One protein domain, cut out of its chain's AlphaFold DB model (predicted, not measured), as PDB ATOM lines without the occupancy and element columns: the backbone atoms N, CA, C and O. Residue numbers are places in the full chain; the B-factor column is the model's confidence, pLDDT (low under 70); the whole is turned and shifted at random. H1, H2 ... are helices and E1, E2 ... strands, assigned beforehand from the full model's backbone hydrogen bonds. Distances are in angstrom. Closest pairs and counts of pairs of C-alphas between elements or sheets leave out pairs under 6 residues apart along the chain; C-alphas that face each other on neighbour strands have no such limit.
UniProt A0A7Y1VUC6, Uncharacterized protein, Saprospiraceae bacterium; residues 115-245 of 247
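This is residues 115 to 245 of the 247 residues of an uncharacterized protein of Saprospiraceae bacterium (UniProt A0A7Y1VUC6). One long helix, H2, runs through the middle of the body, with a small sheet of two parallel strands beside its residues 160 to 171, H1 packed on its residues 159 to 166, and the short helices H3, H4 and H5 gathered round its later part. H6 lies away from this body, beyond the long link of residues 215 to 231, and touches no helix. The printed part has 131 residues, with six named helices and two named strands in the order H1, E1, H2, H3, H4, H5, E2, H6, and the class is mostly helix. It is only just loose, close to compact, with a radius of gyration of the C-alphas of 16.9 A and spans of 51 by 44 by 26 A.

H1 is residues 125 to 134, 14.1 A long, and begins with C-alpha 125 at (-50.748, -9.924, -36.525). E1, residues 151 to 154, is 10.0 A long. H2 is residues 158 to 178, 30.4 A from C-alpha 158 at (-48.936, -21.105, -35.511) to C-alpha 178 at (-45.794, -5.071, -9.898). H3, residues 185 to 190, H4, residues 192 to 197, and H5, residues 203 to 206, measure 8.8 A, 8.7 A and 5.2 A. E2, residues 211 to 214, is 9.8 A long. H6 is residues 232 to 244, 18.4 A long, and ends with C-alpha 244 at (-56.275, -32.261, -23.425).

H2 is the hub, touching three helices. It touches H1 at a steep tilt of 48 degrees, the same way, closest at the C-alphas of Gln 125 and Val 163, 7.2 A. With residue 169 alone it only just touches H3, with 3 pairs of C-alphas within 8 A, the closest those of Phe 169 and Leu 188, 6.4 A. With residues 172 to 176 alone it only just touches H5, also with 3 pairs, the closest those of Ala 175 and Leu 206, 6.1 A. H4 is close to H2 but not clearly touching, with the C-alphas of Phe 169 and Ile 192 closest, 7.9 A. E1 and E2 are parallel at 23 degrees, with N 153 and O 212 at 2.8 A and N 214 and O 153 at 2.8 A, within hydrogen-bond range. E1, H2 to H5 and E2 form a strand-helix-strand unit, two parallel neighbour strands with helices between them along the chain. The closest C-alphas of H2 and E2 are those of Ala 164 and Cys 211, 6.5 A. H6 is apart from H2. In H1, H2, H3, H4 and H6 every O i to N i+4 pair is within hydrogen-bond range; H5 is too short for such a pair.

The two C-alphas farthest apart, those of Gly 139 and Pro 232, are 52.2 A apart. The printed part has no cut. The links H1 to E1 and E2 to H6 are long, with 16 and 17 residues. The mean pLDDT of the printed part is 89.0, with residues 225 to 228 and 243 to 245 under 70.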
ATOM      1  N   ASP A 115     -62.047  -2.241 -41.066       92.81
ATOM      2  CA  ASP A 115     -60.806  -1.476 -41.096       92.81
ATOM      3  C   ASP A 115     -60.931  -0.133 -40.345       92.81
ATOM      4  O   ASP A 115     -59.931   0.402 -39.872       92.81
ATOM      5  N   ASN A 116     -62.154   0.370 -40.109       94.69
ATOM      6  CA  ASN A 116     -62.394   1.573 -39.293       94.69
ATOM      7  C   ASN A 116     -62.036   1.389 -37.808       94.69
ATOM      8  O   ASN A 116     -61.949   2.379 -37.065       94.69
ATOM      9  N   TYR A 117     -61.864   0.134 -37.381       94.00
ATOM     10  CA  TYR A 117     -61.502  -0.256 -36.022       94.00
ATOM     11  C   TYR A 117     -60.004  -0.543 -35.860       94.00
ATOM     12  O   TYR A 117     -59.570  -0.797 -34.733       94.00
ATOM     13  N   ILE A 118     -59.204  -0.488 -36.937       91.81
ATOM     14  CA  ILE A 118     -57.741  -0.613 -36.846       91.81
ATOM     15  C   ILE A 118     -57.215   0.485 -35.914       91.81
ATOM     16  O   ILE A 118     -57.557   1.658 -36.068       91.81
ATOM     17  N   GLY A 119     -56.446   0.093 -34.895       86.81
ATOM     18  CA  GLY A 119     -55.947   1.003 -33.854       86.81
ATOM     19  C   GLY A 119     -56.992   1.423 -32.806       86.81
ATOM     20  O   GLY A 119     -56.662   2.112 -31.846       86.81
ATOM     21  N   LYS A 120     -58.251   0.977 -32.937       90.88
ATOM     22  CA  LYS A 120     -59.357   1.203 -31.981       90.88
ATOM     23  C   LYS A 120     -59.853  -0.106 -31.357       90.88
ATOM     24  O   LYS A 120     -61.041  -0.261 -31.087       90.88
ATOM     25  N   GLY A 121     -58.945  -1.062 -31.180       90.56
ATOM     26  CA  GLY A 121     -59.232  -2.400 -30.654       90.56
ATOM     27  C   GLY A 121     -59.033  -3.530 -31.664       90.56
ATOM     28  O   GLY A 121     -58.917  -4.678 -31.252       90.56
ATOM     29  N   LEU A 122     -58.918  -3.228 -32.964       94.06
ATOM     30  CA  LEU A 122     -58.462  -4.194 -33.964       94.06
ATOM     31  C   LEU A 122     -56.981  -3.975 -34.278       94.06
ATOM     32  O   LEU A 122     -56.564  -2.870 -34.629       94.06
ATOM     33  N   ILE A 123     -56.197  -5.046 -34.182       94.94
ATOM     34  CA  ILE A 123     -54.770  -5.061 -34.499       94.94
ATOM     35  C   ILE A 123     -54.498  -6.296 -35.364       94.94
ATOM     36  O   ILE A 123     -54.954  -7.395 -35.050       94.94
ATOM     37  N   TYR A 124     -53.763  -6.115 -36.461       94.94
ATOM     38  CA  TYR A 124     -53.329  -7.216 -37.320       94.94
ATOM     39  C   TYR A 124     -52.026  -7.850 -36.813       94.94
ATOM     40  O   TYR A 124     -51.207  -7.202 -36.160       94.94
ATOM     41  N   GLN A 125     -51.819  -9.130 -37.123       94.69
ATOM     42  CA  GLN A 125     -50.748  -9.924 -36.525       94.69
ATOM     43  C   GLN A 125     -49.355  -9.490 -36.988       94.69
ATOM     44  O   GLN A 125     -48.465  -9.383 -36.144       94.69
ATOM     45  N   ASN A 126     -49.135  -9.235 -38.283       93.81
ATOM     46  CA  ASN A 126     -47.799  -8.851 -38.749       93.81
ATOM     47  C   ASN A 126     -47.274  -7.557 -38.110       93.81
ATOM     48  O   ASN A 126     -46.157  -7.606 -37.594       93.81
ATOM     49  N   PRO A 127     -48.004  -6.420 -38.104       93.62
ATOM     50  CA  PRO A 127     -47.489  -5.207 -37.473       93.62
ATOM     51  C   PRO A 127     -47.309  -5.379 -35.959       93.62
ATOM     52  O   PRO A 127     -46.344  -4.857 -35.404       93.62
ATOM     53  N   PHE A 128     -48.160  -6.174 -35.302       95.31
ATOM     54  CA  PHE A 128     -48.023  -6.476 -33.878       95.31
ATOM     55  C   PHE A 128     -46.766  -7.289 -33.551       95.31
ATOM     56  O   PHE A 128     -46.017  -6.911 -32.654       95.31
ATOM     57  N   ILE A 129     -46.500  -8.383 -34.272       95.12
ATOM     58  CA  ILE A 129     -45.293  -9.193 -34.039       95.12
ATOM     59  C   ILE A 129     -44.033  -8.436 -34.455       95.12
ATOM     60  O   ILE A 129     -43.034  -8.507 -33.746       95.12
ATOM     61  N   TYR A 130     -44.098  -7.648 -35.530       94.31
ATOM     62  CA  TYR A 130     -43.011  -6.748 -35.900       94.31
ATOM     63  C   TYR A 130     -42.694  -5.783 -34.750       94.31
ATOM     64  O   TYR A 130     -41.565  -5.726 -34.274       94.31
ATOM     65  N   TRP A 131     -43.699  -5.075 -34.226       94.75
ATOM     66  CA  TRP A 131     -43.517  -4.226 -33.048       94.75
ATOM     67  C   TRP A 131     -42.942  -5.010 -31.868       94.75
ATOM     68  O   TRP A 131     -41.967  -4.573 -31.264       94.75
ATOM     69  N   PHE A 132     -43.497  -6.177 -31.545       94.25
ATOM     70  CA  PHE A 132     -43.029  -6.981 -30.419       94.25
ATOM     71  C   PHE A 132     -41.549  -7.350 -30.558       94.25
ATOM     72  O   PHE A 132     -40.793  -7.256 -29.589       94.25
ATOM     73  N   ASN A 133     -41.137  -7.728 -31.767       93.56
ATOM     74  CA  ASN A 133     -39.756  -8.026 -32.075       93.56
ATOM     75  C   ASN A 133     -38.900  -6.764 -31.895       93.56
ATOM     76  O   ASN A 133     -37.935  -6.794 -31.140       93.56
ATOM     77  N   HIS A 134     -39.251  -5.637 -32.501       92.56
ATOM     78  CA  HIS A 134     -38.341  -4.494 -32.615       92.56
ATOM     79  C   HIS A 134     -38.447  -3.441 -31.494       92.56
ATOM     80  O   HIS A 134     -37.546  -2.622 -31.358       92.56
ATOM     81  N   LYS A 135     -39.470  -3.475 -30.624       91.69
ATOM     82  CA  LYS A 135     -39.745  -2.425 -29.609       91.69
ATOM     83  C   LYS A 135     -38.614  -2.122 -28.615       91.69
ATOM     84  O   LYS A 135     -38.682  -1.111 -27.925       91.69
ATOM     85  N   HIS A 136     -37.625  -3.002 -28.479       88.25
ATOM     86  CA  HIS A 136     -36.467  -2.801 -27.599       88.25
ATOM     87  C   HIS A 136     -35.239  -2.231 -28.314       88.25
ATOM     88  O   HIS A 136     -34.232  -1.952 -27.665       88.25
ATOM     89  N   GLU A 137     -35.276  -2.125 -29.641       90.50
ATOM     90  CA  GLU A 137     -34.144  -1.649 -30.425       90.50
ATOM     91  C   GLU A 137     -33.966  -0.136 -30.232       90.50
ATOM     92  O   GLU A 137     -34.953   0.611 -30.211       90.50
ATOM     93  N   PRO A 138     -32.720   0.353 -30.079       90.69
ATOM     94  CA  PRO A 138     -32.468   1.781 -29.961       90.69
ATOM     95  C   PRO A 138     -32.999   2.540 -31.181       90.69
ATOM     96  O   PRO A 138     -32.679   2.200 -32.316       90.69
ATOM     97  N   GLY A 139     -33.782   3.594 -30.944       87.25
ATOM     98  CA  GLY A 139     -34.332   4.431 -32.014       87.25
ATOM     99  C   GLY A 139     -35.587   3.878 -32.693       87.25
ATOM    100  O   GLY A 139     -36.018   4.454 -33.685       87.25
ATOM    101  N   PHE A 140     -36.195   2.804 -32.174       88.19
ATOM    102  CA  PHE A 140     -37.494   2.343 -32.663       88.19
ATOM    103  C   PHE A 140     -38.585   3.393 -32.383       88.19
ATOM    104  O   PHE A 140     -38.941   3.638 -31.231       88.19
ATOM    105  N   ASP A 141     -39.121   4.006 -33.441       84.62
ATOM    106  CA  ASP A 141     -40.068   5.130 -33.388       84.62
ATOM    107  C   ASP A 141     -41.446   4.812 -33.998       84.62
ATOM    108  O   ASP A 141     -42.270   5.705 -34.210       84.62
ATOM    109  N   LYS A 142     -41.717   3.532 -34.279       81.06
ATOM    110  CA  LYS A 142     -42.989   3.095 -34.865       81.06
ATOM    111  C   LYS A 142     -44.094   2.953 -33.816       81.06
ATOM    112  O   LYS A 142     -43.880   3.092 -32.614       81.06
ATOM    113  N   GLU A 143     -45.299   2.655 -34.305       80.44
ATOM    114  CA  GLU A 143     -46.504   2.478 -33.496       80.44
ATOM    115  C   GLU A 143     -46.269   1.521 -32.319       80.44
ATOM    116  O   GLU A 143     -45.762   0.410 -32.484       80.44
ATOM    117  N   ALA A 144     -46.641   1.973 -31.121       85.12
ATOM    118  CA  ALA A 144     -46.553   1.186 -29.904       85.12
ATOM    119  C   ALA A 144     -47.905   0.545 -29.593       85.12
ATOM    120  O   ALA A 144     -48.906   1.241 -29.421       85.12
ATOM    121  N   TYR A 145     -47.927  -0.781 -29.454       91.94
ATOM    122  CA  TYR A 145     -49.136  -1.490 -29.050       91.94
ATOM    123  C   TYR A 145     -49.214  -1.631 -27.531       91.94
ATOM    124  O   TYR A 145     -48.257  -2.017 -26.858       91.94
ATOM    125  N   LYS A 146     -50.393  -1.345 -26.975       90.31
ATOM    126  CA  LYS A 146     -50.705  -1.639 -25.578       90.31
ATOM    127  C   LYS A 146     -51.410  -2.987 -25.504       90.31
ATOM    128  O   LYS A 146     -52.554  -3.108 -25.931       90.31
ATOM    129  N   ILE A 147     -50.735  -3.972 -24.922       93.75
ATOM    130  CA  ILE A 147     -51.356  -5.246 -24.553       93.75
ATOM    131  C   ILE A 147     -52.189  -5.016 -23.288       93.75
ATOM    132  O   ILE A 147     -51.710  -4.422 -22.313       93.75
ATOM    133  N   VAL A 148     -53.445  -5.443 -23.356       93.25
ATOM    134  CA  VAL A 148     -54.435  -5.421 -22.276       93.25
ATOM    135  C   VAL A 148     -54.863  -6.850 -21.961       93.25
ATOM    136  O   VAL A 148     -54.639  -7.751 -22.765       93.25
ATOM    137  N   ASP A 149     -55.441  -7.049 -20.786       96.06
ATOM    138  CA  ASP A 149     -55.986  -8.343 -20.386       96.06
ATOM    139  C   ASP A 149     -57.336  -8.617 -21.079       96.06
ATOM    140  O   ASP A 149     -58.008  -7.672 -21.507       96.06
ATOM    141  N   GLY A 150     -57.720  -9.887 -21.233       95.56
ATOM    142  CA  GLY A 150     -58.995 -10.286 -21.850       95.56
ATOM    143  C   GLY A 150     -59.069 -10.087 -23.375       95.56
ATOM    144  O   GLY A 150     -60.131  -9.791 -23.928       95.56
ATOM    145  N   ILE A 151     -57.945 -10.209 -24.096       95.19
ATOM    146  CA  ILE A 151     -57.902 -10.005 -25.561       95.19
ATOM    147  C   ILE A 151     -58.492 -11.202 -26.321       95.19
ATOM    148  O   ILE A 151     -58.157 -12.355 -26.064       95.19
ATOM    149  N   GLY A 152     -59.290 -10.929 -27.359       96.31
ATOM    150  CA  GLY A 152     -59.691 -11.926 -28.355       96.31
ATOM    151  C   GLY A 152     -58.710 -12.024 -29.530       96.31
ATOM    152  O   GLY A 152     -58.357 -11.015 -30.138       96.31
ATOM    153  N   ILE A 153     -58.314 -13.240 -29.906       96.50
ATOM    154  CA  ILE A 153     -57.447 -13.529 -31.057       96.50
ATOM    155  C   ILE A 153     -58.262 -14.274 -32.109       96.50
ATOM    156  O   ILE A 153     -58.763 -15.361 -31.849       96.50
ATOM    157  N   ILE A 154     -58.362 -13.738 -33.324       94.44
ATOM    158  CA  ILE A 154     -59.069 -14.413 -34.420       94.44
ATOM    159  C   ILE A 154     -58.063 -15.176 -35.279       94.44
ATOM    160  O   ILE A 154     -57.263 -14.589 -36.008       94.44
ATOM    161  N   GLY A 155     -58.112 -16.504 -35.209       91.31
ATOM    162  CA  GLY A 155     -57.190 -17.380 -35.918       91.31
ATOM    163  C   GLY A 155     -56.992 -18.716 -35.208       91.31
ATOM    164  O   GLY A 155     -57.684 -19.051 -34.259       91.31
ATOM    165  N   GLY A 156     -56.063 -19.522 -35.709       85.94
ATOM    166  CA  GLY A 156     -55.707 -20.800 -35.077       85.94
ATOM    167  C   GLY A 156     -54.564 -21.523 -35.773       85.94
ATOM    168  O   GLY A 156     -54.458 -22.743 -35.703       85.94
ATOM    169  N   GLY A 157     -53.741 -20.772 -36.507       89.00
ATOM    170  CA  GLY A 157     -52.460 -21.258 -37.009       89.00
ATOM    171  C   GLY A 157     -51.349 -20.973 -36.002       89.00
ATOM    172  O   GLY A 157     -51.590 -20.342 -34.975       89.00
ATOM    173  N   LEU A 158     -50.121 -21.369 -36.339       89.06
ATOM    174  CA  LEU A 158     -48.936 -21.105 -35.511       89.06
ATOM    175  C   LEU A 158     -48.788 -19.616 -35.163       89.06
ATOM    176  O   LEU A 158     -48.626 -19.285 -33.998       89.06
ATOM    177  N   ALA A 159     -49.003 -18.719 -36.132       90.62
ATOM    178  CA  ALA A 159     -48.952 -17.275 -35.895       90.62
ATOM    179  C   ALA A 159     -49.946 -16.789 -34.821       90.62
ATOM    180  O   ALA A 159     -49.656 -15.851 -34.089       90.62
ATOM    181  N   SER A 160     -51.119 -17.421 -34.696       93.75
ATOM    182  CA  SER A 160     -52.092 -17.069 -33.653       93.75
ATOM    183  C   SER A 160     -51.641 -17.544 -32.272       93.75
ATOM    184  O   SER A 160     -51.873 -16.852 -31.286       93.75
ATOM    185  N   LEU A 161     -50.970 -18.699 -32.207       92.00
ATOM    186  CA  LEU A 161     -50.375 -19.216 -30.973       92.00
ATOM    187  C   LEU A 161     -49.199 -18.345 -30.519       92.00
ATOM    188  O   LEU A 161     -49.054 -18.086 -29.329       92.00
ATOM    189  N   ASP A 162     -48.406 -17.843 -31.463       93.94
ATOM    190  CA  ASP A 162     -47.333 -16.894 -31.175       93.94
ATOM    191  C   ASP A 162     -47.884 -15.582 -30.603       93.94
ATOM    192  O   ASP A 162     -47.368 -15.088 -29.604       93.94
ATOM    193  N   VAL A 163     -48.979 -15.052 -31.162       96.06
ATOM    194  CA  VAL A 163     -49.668 -13.875 -30.600       96.06
ATOM    195  C   VAL A 163     -50.177 -14.150 -29.184       96.06
ATOM    196  O   VAL A 163     -49.964 -13.322 -28.300       96.06
ATOM    197  N   ALA A 164     -50.793 -15.312 -28.942       95.75
ATOM    198  CA  ALA A 164     -51.254 -15.699 -27.607       95.75
ATOM    199  C   ALA A 164     -50.093 -15.744 -26.601       95.75
ATOM    200  O   ALA A 164     -50.187 -15.180 -25.513       95.75
ATOM    201  N   LYS A 165     -48.956 -16.331 -26.993       95.19
ATOM    202  CA  LYS A 165     -47.738 -16.343 -26.174       95.19
ATOM    203  C   LYS A 165     -47.207 -14.943 -25.884       95.19
ATOM    204  O   LYS A 165     -46.891 -14.668 -24.732       95.19
ATOM    205  N   VAL A 166     -47.134 -14.059 -26.887       95.94
ATOM    206  CA  VAL A 166     -46.732 -12.655 -26.675       95.94
ATOM    207  C   VAL A 166     -47.604 -12.008 -25.601       95.94
ATOM    208  O   VAL A 166     -47.073 -11.377 -24.689       95.94
ATOM    209  N   ILE A 167     -48.928 -12.168 -25.708       96.31
ATOM    210  CA  ILE A 167     -49.884 -11.581 -24.764       96.31
ATOM    211  C   ILE A 167     -49.644 -12.138 -23.360       96.31
ATOM    212  O   ILE A 167     -49.454 -11.363 -22.427       96.31
ATOM    213  N   MET A 168     -49.567 -13.462 -23.215       96.56
ATOM    214  CA  MET A 168     -49.345 -14.087 -21.911       96.56
ATOM    215  C   MET A 168     -48.004 -13.693 -21.288       96.56
ATOM    216  O   MET A 168     -47.957 -13.419 -20.092       96.56
ATOM    217  N   PHE A 169     -46.921 -13.617 -22.067       95.88
ATOM    218  CA  PHE A 169     -45.623 -13.186 -21.544       95.88
ATOM    219  C   PHE A 169     -45.655 -11.743 -21.053       95.88
ATOM    220  O   PHE A 169     -45.186 -11.481 -19.952       95.88
ATOM    221  N   ASP A 170     -46.242 -10.826 -21.823       95.31
ATOM    222  CA  ASP A 170     -46.327  -9.416 -21.443       95.31
ATOM    223  C   ASP A 170     -47.203  -9.206 -20.193       95.31
ATOM    224  O   ASP A 170     -46.812  -8.471 -19.284       95.31
ATOM    225  N   LEU A 171     -48.348  -9.894 -20.101       96.81
ATOM    226  CA  LEU A 171     -49.240  -9.813 -18.938       96.81
ATOM    227  C   LEU A 171     -48.586 -10.388 -17.675       96.81
ATOM    228  O   LEU A 171     -48.591  -9.739 -16.627       96.81
ATOM    229  N   VAL A 172     -47.971 -11.570 -17.774       97.06
ATOM    230  CA  VAL A 172     -47.281 -12.208 -16.642       97.06
ATOM    231  C   VAL A 172     -46.069 -11.389 -16.206       97.06
ATOM    232  O   VAL A 172     -45.884 -11.170 -15.011       97.06
ATOM    233  N   GLU A 173     -45.257 -10.896 -17.144       96.00
ATOM    234  CA  GLU A 173     -44.103 -10.047 -16.835       96.00
ATOM    235  C   GLU A 173     -44.533  -8.785 -16.076       96.00
ATOM    236  O   GLU A 173     -43.937  -8.454 -15.049       96.00
ATOM    237  N   LYS A 174     -45.598  -8.105 -16.525       95.25
ATOM    238  CA  LYS A 174     -46.148  -6.925 -15.841       95.25
ATOM    239  C   LYS A 174     -46.648  -7.254 -14.436       95.25
ATOM    240  O   LYS A 174     -46.251  -6.578 -13.487       95.25
ATOM    241  N   ALA A 175     -47.449  -8.308 -14.284       96.50
ATOM    242  CA  ALA A 175     -48.000  -8.709 -12.990       96.50
ATOM    243  C   ALA A 175     -46.904  -9.113 -11.987       96.50
ATOM    244  O   ALA A 175     -46.985  -8.784 -10.800       96.50
ATOM    245  N   LEU A 176     -45.859  -9.800 -12.456       96.81
ATOM    246  CA  LEU A 176     -44.693 -10.142 -11.643       96.81
ATOM    247  C   LEU A 176     -43.881  -8.900 -11.269       96.81
ATOM    248  O   LEU A 176     -43.482  -8.759 -10.112       96.81
ATOM    249  N   LYS A 177     -43.694  -7.965 -12.205       96.19
ATOM    250  CA  LYS A 177     -42.981  -6.708 -11.959       96.19
ATOM    251  C   LYS A 177     -43.673  -5.847 -10.904       96.19
ATOM    252  O   LYS A 177     -42.994  -5.302 -10.038       96.19
ATOM    253  N   GLU A 178     -45.001  -5.761 -10.930       95.38
ATOM    254  CA  GLU A 178     -45.794  -5.071  -9.898       95.38
ATOM    255  C   GLU A 178     -45.627  -5.697  -8.507       95.38
ATOM    256  O   GLU A 178     -45.678  -4.996  -7.498       95.38
ATOM    257  N   ARG A 179     -45.341  -7.001  -8.449       95.25
ATOM    258  CA  ARG A 179     -45.029  -7.752  -7.222       95.25
ATOM    259  C   ARG A 179     -43.537  -7.713  -6.855       95.25
ATOM    260  O   ARG A 179     -43.099  -8.432  -5.966       95.25
ATOM    261  N   GLY A 180     -42.739  -6.878  -7.527       95.94
ATOM    262  CA  GLY A 180     -41.308  -6.716  -7.255       95.94
ATOM    263  C   GLY A 180     -40.417  -7.806  -7.857       95.94
ATOM    264  O   GLY A 180     -39.243  -7.907  -7.503       95.94
ATOM    265  N   HIS A 181     -40.939  -8.618  -8.777       95.12
ATOM    266  CA  HIS A 181     -40.181  -9.662  -9.456       95.12
ATOM    267  C   HIS A 181     -39.849  -9.260 -10.889       95.12
ATOM    268  O   HIS A 181     -40.731  -9.072 -11.719       95.12
ATOM    269  N   GLN A 182     -38.560  -9.204 -11.212       93.06
ATOM    270  CA  GLN A 182     -38.115  -9.069 -12.594       93.06
ATOM    271  C   GLN A 182     -37.909 -10.456 -13.210       93.06
ATOM    272  O   GLN A 182     -37.311 -11.339 -12.588       93.06
ATOM    273  N   VAL A 183     -38.419 -10.650 -14.423       93.12
ATOM    274  CA  VAL A 183     -38.267 -11.886 -15.195       93.12
ATOM    275  C   VAL A 183     -37.868 -11.556 -16.620       93.12
ATOM    276  O   VAL A 183     -38.171 -10.481 -17.124       93.12
ATOM    277  N   ASP A 184     -37.160 -12.485 -17.242       89.44
ATOM    278  CA  ASP A 184     -36.746 -12.382 -18.633       89.44
ATOM    279  C   ASP A 184     -37.677 -13.208 -19.535       89.44
ATOM    280  O   ASP A 184     -38.173 -14.272 -19.144       89.44
ATOM    281  N   LEU A 185     -37.871 -12.734 -20.766       90.38
ATOM    282  CA  LEU A 185     -38.726 -13.352 -21.778       90.38
ATOM    283  C   LEU A 185     -38.344 -14.816 -22.042       90.38
ATOM    284  O   LEU A 185     -39.220 -15.669 -22.167       90.38
ATOM    285  N   PHE A 186     -37.047 -15.140 -22.089       91.00
ATOM    286  CA  PHE A 186     -36.596 -16.509 -22.357       91.00
ATOM    287  C   PHE A 186     -36.852 -17.451 -21.175       91.00
ATOM    288  O   PHE A 186     -36.921 -18.669 -21.356       91.00
ATOM    289  N   ALA A 187     -36.995 -16.925 -19.955       92.00
ATOM    290  CA  ALA A 187     -37.449 -17.723 -18.820       92.00
ATOM    291  C   ALA A 187     -38.938 -18.070 -18.953       92.00
ATOM    292  O   ALA A 187     -39.299 -19.235 -18.771       92.00
ATOM    293  N   LEU A 188     -39.765 -17.095 -19.339       93.62
ATOM    294  CA  LEU A 188     -41.196 -17.296 -19.569       93.62
ATOM    295  C   LEU A 188     -41.463 -18.261 -20.735       93.62
ATOM    296  O   LEU A 188     -42.329 -19.127 -20.608       93.62
ATOM    297  N   ASP A 189     -40.680 -18.192 -21.819       93.31
ATOM    298  CA  ASP A 189     -40.803 -19.130 -22.946       93.31
ATOM    299  C   ASP A 189     -40.492 -20.580 -22.565       93.31
ATOM    300  O   ASP A 189     -41.155 -21.502 -23.045       93.31
ATOM    301  N   ARG A 190     -39.544 -20.803 -21.646       91.06
ATOM    302  CA  ARG A 190     -39.281 -22.156 -21.137       91.06
ATOM    303  C   ARG A 190     -40.483 -22.716 -20.388       91.06
ATOM    304  O   ARG A 190     -40.842 -23.870 -20.611       91.06
ATOM    305  N   SER A 191     -41.045 -21.942 -19.461       93.62
ATOM    306  CA  SER A 191     -42.270 -22.293 -18.742       93.62
ATOM    307  C   SER A 191     -42.701 -21.140 -17.838       93.62
ATOM    308  O   SER A 191     -42.015 -20.831 -16.865       93.62
ATOM    309  N   ILE A 192     -43.881 -20.573 -18.104       94.19
ATOM    310  CA  ILE A 192     -44.545 -19.650 -17.175       94.19
ATOM    311  C   ILE A 192     -44.762 -20.342 -15.826       94.19
ATOM    312  O   ILE A 192     -44.347 -19.804 -14.808       94.19
ATOM    313  N   ALA A 193     -45.328 -21.555 -15.820       94.06
ATOM    314  CA  ALA A 193     -45.635 -22.294 -14.594       94.06
ATOM    315  C   ALA A 193     -44.412 -22.428 -13.675       94.06
ATOM    316  O   ALA A 193     -44.473 -22.033 -12.520       94.06
ATOM    317  N   ARG A 194     -43.262 -22.850 -14.215       95.00
ATOM    318  CA  ARG A 194     -42.027 -22.963 -13.428       95.00
ATOM    319  C   ARG A 194     -41.554 -21.619 -12.869       95.00
ATOM    320  O   ARG A 194     -41.069 -21.562 -11.747       95.00
ATOM    321  N   VAL A 195     -41.667 -20.545 -13.653       96.38
ATOM    322  CA  VAL A 195     -41.299 -19.195 -13.195       96.38
ATOM    323  C   VAL A 195     -42.186 -18.743 -12.035       96.38
ATOM    324  O   VAL A 195     -41.697 -18.036 -11.154       96.38
ATOM    325  N   LEU A 196     -43.463 -19.129 -12.033       96.12
ATOM    326  CA  LEU A 196     -44.392 -18.837 -10.943       96.12
ATOM    327  C   LEU A 196     -44.111 -19.719  -9.720       96.12
ATOM    328  O   LEU A 196     -43.980 -19.178  -8.623       96.12
ATOM    329  N   ASP A 197     -43.878 -21.021  -9.912       95.75
ATOM    330  CA  ASP A 197     -43.510 -21.960  -8.842       95.75
ATOM    331  C   ASP A 197     -42.247 -21.504  -8.093       95.75
ATOM    332  O   ASP A 197     -42.235 -21.446  -6.862       95.75
ATOM    333  N   ASP A 198     -41.201 -21.094  -8.824       95.38
ATOM    334  CA  ASP A 198     -39.947 -20.571  -8.256       95.38
ATOM    335  C   ASP A 198     -40.167 -19.291  -7.419       95.38
ATOM    336  O   ASP A 198     -39.306 -18.897  -6.627       95.38
ATOM    337  N   LYS A 199     -41.309 -18.618  -7.601       94.69
ATOM    338  CA  LYS A 199     -41.721 -17.416  -6.861       94.69
ATOM    339  C   LYS A 199     -42.799 -17.697  -5.817       94.69
ATOM    340  O   LYS A 199     -43.205 -16.764  -5.132       94.69
ATOM    341  N   GLY A 200     -43.235 -18.950  -5.682       95.50
ATOM    342  CA  GLY A 200     -44.339 -19.333  -4.806       95.50
ATOM    343  C   GLY A 200     -45.661 -18.678  -5.201       95.50
ATOM    344  O   GLY A 200     -46.423 -18.308  -4.315       95.50
ATOM    345  N   LEU A 201     -45.885 -18.485  -6.504       95.81
ATOM    346  CA  LEU A 201     -47.091 -17.883  -7.069       95.81
ATOM    347  C   LEU A 201     -47.804 -18.868  -8.000       95.81
ATOM    348  O   LEU A 201     -47.172 -19.752  -8.577       95.81
ATOM    349  N   THR A 202     -49.098 -18.658  -8.226       94.69
ATOM    350  CA  THR A 202     -49.864 -19.303  -9.303       94.69
ATOM    351  C   THR A 202     -50.361 -18.285 -10.328       94.69
ATOM    352  O   THR A 202     -50.299 -17.073 -10.111       94.69
ATOM    353  N   LEU A 203     -50.843 -18.758 -11.483       92.81
ATOM    354  CA  LEU A 203     -51.387 -17.867 -12.512       92.81
ATOM    355  C   LEU A 203     -52.671 -17.177 -12.024       92.81
ATOM    356  O   LEU A 203     -52.879 -15.997 -12.294       92.81
ATOM    357  N   GLU A 204     -53.491 -17.886 -11.251       93.69
ATOM    358  CA  GLU A 204     -54.718 -17.365 -10.644       93.69
ATOM    359  C   GLU A 204     -54.418 -16.216  -9.672       93.69
ATOM    360  O   GLU A 204     -55.119 -15.206  -9.673       93.69
ATOM    361  N   GLU A 205     -53.336 -16.318  -8.892       95.06
ATOM    362  CA  GLU A 205     -52.883 -15.259  -7.977       95.06
ATOM    363  C   GLU A 205     -52.359 -14.012  -8.705       95.06
ATOM    364  O   GLU A 205     -52.276 -12.924  -8.118       95.06
ATOM    365  N   LEU A 206     -52.014 -14.136  -9.992       95.06
ATOM    366  CA  LEU A 206     -51.704 -12.977 -10.823       95.06
ATOM    367  C   LEU A 206     -52.959 -12.186 -11.203       95.06
ATOM    368  O   LEU A 206     -52.833 -10.987 -11.455       95.06
ATOM    369  N   GLY A 207     -54.142 -12.811 -11.177       94.31
ATOM    370  CA  GLY A 207     -55.414 -12.179 -11.533       94.31
ATOM    371  C   GLY A 207     -55.528 -11.844 -13.021       94.31
ATOM    372  O   GLY A 207     -56.147 -10.840 -13.359       94.31
ATOM    373  N   ILE A 208     -54.887 -12.644 -13.881       95.19
ATOM    374  CA  ILE A 208     -54.842 -12.455 -15.336       95.19
ATOM    375  C   ILE A 208     -55.934 -13.309 -15.995       95.19
ATOM    376  O   ILE A 208     -55.958 -14.523 -15.803       95.19
ATOM    377  N   GLU A 209     -56.800 -12.694 -16.800       94.94
ATOM    378  CA  GLU A 209     -57.775 -13.397 -17.651       94.94
ATOM    379  C   GLU A 209     -57.097 -14.038 -18.878       94.94
ATOM    380  O   GLU A 209     -57.445 -15.138 -19.304       94.94
ATOM    381  N   GLY A 210     -56.087 -13.369 -19.428       94.69
ATOM    382  CA  GLY A 210     -55.277 -13.801 -20.554       94.69
ATOM    383  C   GLY A 210     -55.878 -13.414 -21.900       94.69
ATOM    384  O   GLY A 210     -56.226 -12.259 -22.163       94.69
ATOM    385  N   CYS A 211     -55.947 -14.385 -22.806       95.81
ATOM    386  CA  CYS A 211     -56.496 -14.190 -24.140       95.81
ATOM    387  C   CYS A 211     -57.357 -15.374 -24.573       95.81
ATOM    388  O   CYS A 211     -57.061 -16.519 -24.250       95.81
ATOM    389  N   THR A 212     -58.380 -15.101 -25.380       94.81
ATOM    390  CA  THR A 212     -59.262 -16.122 -25.956       94.81
ATOM    391  C   THR A 212     -58.979 -16.295 -27.444       94.81
ATOM    392  O   THR A 212     -59.058 -15.336 -28.213       94.81
ATOM    393  N   LEU A 213     -58.697 -17.525 -27.880       93.38
ATOM    394  CA  LEU A 213     -58.475 -17.850 -29.289       93.38
ATOM    395  C   LEU A 213     -59.774 -18.296 -29.986       93.38
ATOM    396  O   LEU A 213     -60.327 -19.357 -29.707       93.38
ATOM    397  N   PHE A 214     -60.221 -17.524 -30.975       92.44
ATOM    398  CA  PHE A 214     -61.363 -17.834 -31.830       92.44
ATOM    399  C   PHE A 214     -60.912 -18.540 -33.111       92.44
ATOM    400  O   PHE A 214     -60.529 -17.906 -34.102       92.44
ATOM    401  N   TYR A 215     -61.008 -19.870 -33.110       89.94
ATOM    402  CA  TYR A 215     -60.665 -20.702 -34.258       89.94
ATOM    403  C   TYR A 215     -61.905 -21.160 -35.031       89.94
ATOM    404  O   TYR A 215     -62.831 -21.750 -34.487       89.94
ATOM    405  N   ARG A 216     -61.908 -20.938 -36.350       84.75
ATOM    406  CA  ARG A 216     -63.025 -21.318 -37.238       84.75
ATOM    407  C   ARG A 216     -63.153 -22.823 -37.517       84.75
ATOM    408  O   ARG A 216     -64.051 -23.223 -38.252       84.75
ATOM    409  N   ARG A 217     -62.192 -23.637 -37.071       85.25
ATOM    410  CA  ARG A 217     -62.211 -25.102 -37.227       85.25
ATOM    411  C   ARG A 217     -62.318 -25.752 -35.852       85.25
ATOM    412  O   ARG A 217     -62.347 -25.067 -34.837       85.25
ATOM    413  N   ARG A 218     -62.384 -27.081 -35.814       79.44
ATOM    414  CA  ARG A 218     -62.483 -27.811 -34.548       79.44
ATOM    415  C   ARG A 218     -61.160 -27.699 -33.796       79.44
ATOM    416  O   ARG A 218     -60.104 -27.624 -34.421       79.44
ATOM    417  N   ILE A 219     -61.212 -27.795 -32.471       73.44
ATOM    418  CA  ILE A 219     -60.019 -27.810 -31.604       73.44
ATOM    419  C   ILE A 219     -59.018 -28.882 -32.068       73.44
ATOM    420  O   ILE A 219     -57.827 -28.619 -32.205       73.44
ATOM    421  N   LYS A 220     -59.505 -30.064 -32.465       70.81
ATOM    422  CA  LYS A 220     -58.660 -31.139 -33.007       70.81
ATOM    423  C   LYS A 220     -57.981 -30.845 -34.349       70.81
ATOM    424  O   LYS A 220     -57.084 -31.582 -34.750       70.81
ATOM    425  N   ASP A 221     -58.377 -29.775 -35.033       77.69
ATOM    426  CA  ASP A 221     -57.727 -29.287 -36.250       77.69
ATOM    427  C   ASP A 221     -56.660 -28.213 -35.937       77.69
ATOM    428  O   ASP A 221     -56.106 -27.617 -36.867       77.69
ATOM    429  N   MET A 222     -56.393 -27.900 -34.658       79.56
ATOM    430  CA  MET A 222     -55.344 -26.953 -34.263       79.56
ATOM    431  C   MET A 222     -53.946 -27.579 -34.377       79.56
ATOM    432  O   MET A 222     -53.758 -28.753 -34.044       79.56
ATOM    433  N   PRO A 223     -52.922 -26.807 -34.776       78.19
ATOM    434  CA  PRO A 223     -51.550 -27.286 -34.921       78.19
ATOM    435  C   PRO A 223     -50.810 -27.361 -33.568       78.19
ATOM    436  O   PRO A 223     -49.695 -26.869 -33.445       78.19
ATOM    437  N   LEU A 224     -51.425 -27.965 -32.544       76.56
ATOM    438  CA  LEU A 224     -50.821 -28.123 -31.206       76.56
ATOM    439  C   LEU A 224     -49.900 -29.346 -31.099       76.56
ATOM    440  O   LEU A 224     -49.122 -29.463 -30.157       76.56
ATOM    441  N   TYR A 225     -49.995 -30.273 -32.054       69.00
ATOM    442  CA  TYR A 225     -49.128 -31.448 -32.103       69.00
ATOM    443  C   TYR A 225     -47.913 -31.164 -32.997       69.00
ATOM    444  O   TYR A 225     -48.114 -30.743 -34.141       69.00
ATOM    445  N   PRO A 226     -46.676 -31.396 -32.521       61.78
ATOM    446  CA  PRO A 226     -45.480 -31.196 -33.328       61.78
ATOM    447  C   PRO A 226     -45.387 -32.241 -34.448       61.78
ATOM    448  O   PRO A 226     -45.392 -33.445 -34.198       61.78
ATOM    449  N   GLY A 227     -45.246 -31.771 -35.690       63.47
ATOM    450  CA  GLY A 227     -45.092 -32.614 -36.879       63.47
ATOM    451  C   GLY A 227     -46.400 -32.918 -37.616       63.47
ATOM    452  O   GLY A 227     -47.487 -32.512 -37.206       63.47
ATOM    453  N   ASN A 228     -46.277 -33.633 -38.736       69.12
ATOM    454  CA  ASN A 228     -47.406 -34.081 -39.547       69.12
ATOM    455  C   ASN A 228     -47.654 -35.565 -39.256       69.12
ATOM    456  O   ASN A 228     -46.909 -36.393 -39.779       69.12
ATOM    457  N   PRO A 229     -48.644 -35.915 -38.417       72.62
ATOM    458  CA  PRO A 229     -48.937 -37.310 -38.122       72.62
ATOM    459  C   PRO A 229     -49.396 -38.011 -39.407       72.62
ATOM    460  O   PRO A 229     -50.291 -37.518 -40.097       72.62
ATOM    461  N   THR A 230     -48.764 -39.133 -39.747       77.56
ATOM    462  CA  THR A 230     -49.040 -39.881 -40.990       77.56
ATOM    463  C   THR A 230     -49.637 -41.254 -40.734       77.56
ATOM    464  O   THR A 230     -50.299 -41.807 -41.611       77.56
ATOM    465  N   THR A 231     -49.449 -41.796 -39.531       84.12
ATOM    466  CA  THR A 231     -50.009 -43.088 -39.128       84.12
ATOM    467  C   THR A 231     -51.272 -42.915 -38.275       84.12
ATOM    468  O   THR A 231     -51.422 -41.896 -37.597       84.12
ATOM    469  N   PRO A 232     -52.186 -43.905 -38.248       85.31
ATOM    470  CA  PRO A 232     -53.385 -43.851 -37.405       85.31
ATOM    471  C   PRO A 232     -53.085 -43.625 -35.915       85.31
ATOM    472  O   PRO A 232     -53.818 -42.909 -35.238       85.31
ATOM    473  N   GLU A 233     -51.985 -44.190 -35.413       83.19
ATOM    474  CA  GLU A 233     -51.553 -44.043 -34.020       83.19
ATOM    475  C   GLU A 233     -51.035 -42.626 -33.720       83.19
ATOM    476  O   GLU A 233     -51.412 -42.021 -32.714       83.19
ATOM    477  N   GLU A 234     -50.239 -42.043 -34.624       80.50
ATOM    478  CA  GLU A 234     -49.801 -40.647 -34.511       80.50
ATOM    479  C   GLU A 234     -50.975 -39.669 -34.602       80.50
ATOM    480  O   GLU A 234     -50.984 -38.660 -33.898       80.50
ATOM    481  N   ILE A 235     -51.972 -39.961 -35.446       79.62
ATOM    482  CA  ILE A 235     -53.185 -39.145 -35.574       79.62
ATOM    483  C   ILE A 235     -53.976 -39.186 -34.265       79.62
ATOM    484  O   ILE A 235     -54.303 -38.125 -33.738       79.62
ATOM    485  N   ALA A 236     -54.213 -40.372 -33.696       79.94
ATOM    486  CA  ALA A 236     -54.920 -40.509 -32.422       79.94
ATOM    487  C   ALA A 236     -54.182 -39.794 -31.276       79.94
ATOM    488  O   ALA A 236     -54.792 -39.107 -30.455       79.94
ATOM    489  N   LYS A 237     -52.846 -39.888 -31.246       77.38
ATOM    490  CA  LYS A 237     -52.013 -39.172 -30.273       77.38
ATOM    491  C   LYS A 237     -52.082 -37.655 -30.465       77.38
ATOM    492  O   LYS A 237     -52.176 -36.921 -29.482       77.38
ATOM    493  N   ALA A 238     -52.063 -37.183 -31.710       74.69
ATOM    494  CA  ALA A 238     -52.216 -35.772 -32.033       74.69
ATOM    495  C   ALA A 238     -53.597 -35.239 -31.634       74.69
ATOM    496  O   ALA A 238     -53.676 -34.160 -31.051       74.69
ATOM    497  N   GLU A 239     -54.669 -35.994 -31.893       74.44
ATOM    498  CA  GLU A 239     -56.028 -35.651 -31.463       74.44
ATOM    499  C   GLU A 239     -56.125 -35.580 -29.931       74.44
ATOM    500  O   GLU A 239     -56.590 -34.572 -29.402       74.44
ATOM    501  N   ALA A 240     -55.572 -36.557 -29.206       74.56
ATOM    502  CA  ALA A 240     -55.586 -36.564 -27.741       74.56
ATOM    503  C   ALA A 240     -54.820 -35.379 -27.114       74.56
ATOM    504  O   ALA A 240     -55.264 -34.813 -26.117       74.56
ATOM    505  N   VAL A 241     -53.676 -34.978 -27.685       71.88
ATOM    506  CA  VAL A 241     -52.923 -33.788 -27.232       71.88
ATOM    507  C   VAL A 241     -53.717 -32.501 -27.472       71.88
ATOM    508  O   VAL A 241     -53.647 -31.576 -26.663       71.88
ATOM    509  N   ARG A 242     -54.477 -32.441 -28.568       72.12
ATOM    510  CA  ARG A 242     -55.303 -31.279 -28.923       72.12
ATOM    511  C   ARG A 242     -56.551 -31.171 -28.047       72.12
ATOM    512  O   ARG A 242     -56.950 -30.063 -27.725       72.12
ATOM    513  N   GLU A 243     -57.135 -32.292 -27.628       64.75
ATOM    514  CA  GLU A 243     -58.302 -32.312 -26.731       64.75
ATOM    515  C   GLU A 243     -57.946 -32.084 -25.255       64.75
ATOM    516  O   GLU A 243     -58.761 -31.539 -24.516       64.75
ATOM    517  N   LYS A 244     -56.735 -32.462 -24.814       60.75
ATOM    518  CA  LYS A 244     -56.275 -32.261 -23.425       60.75
ATOM    519  C   LYS A 244     -55.812 -30.842 -23.095       60.75
ATOM    520  O   LYS A 244     -55.712 -30.527 -21.915       60.75
ATOM    521  N   ASN A 245     -55.563 -29.999 -24.098       53.38
ATOM    522  CA  ASN A 245     -55.196 -28.591 -23.916       53.38
ATOM    523  C   ASN A 245     -56.288 -27.636 -24.445       53.38
ATOM    524  O   ASN A 245     -56.023 -26.892 -25.391       53.38
TER     525      ASN A 245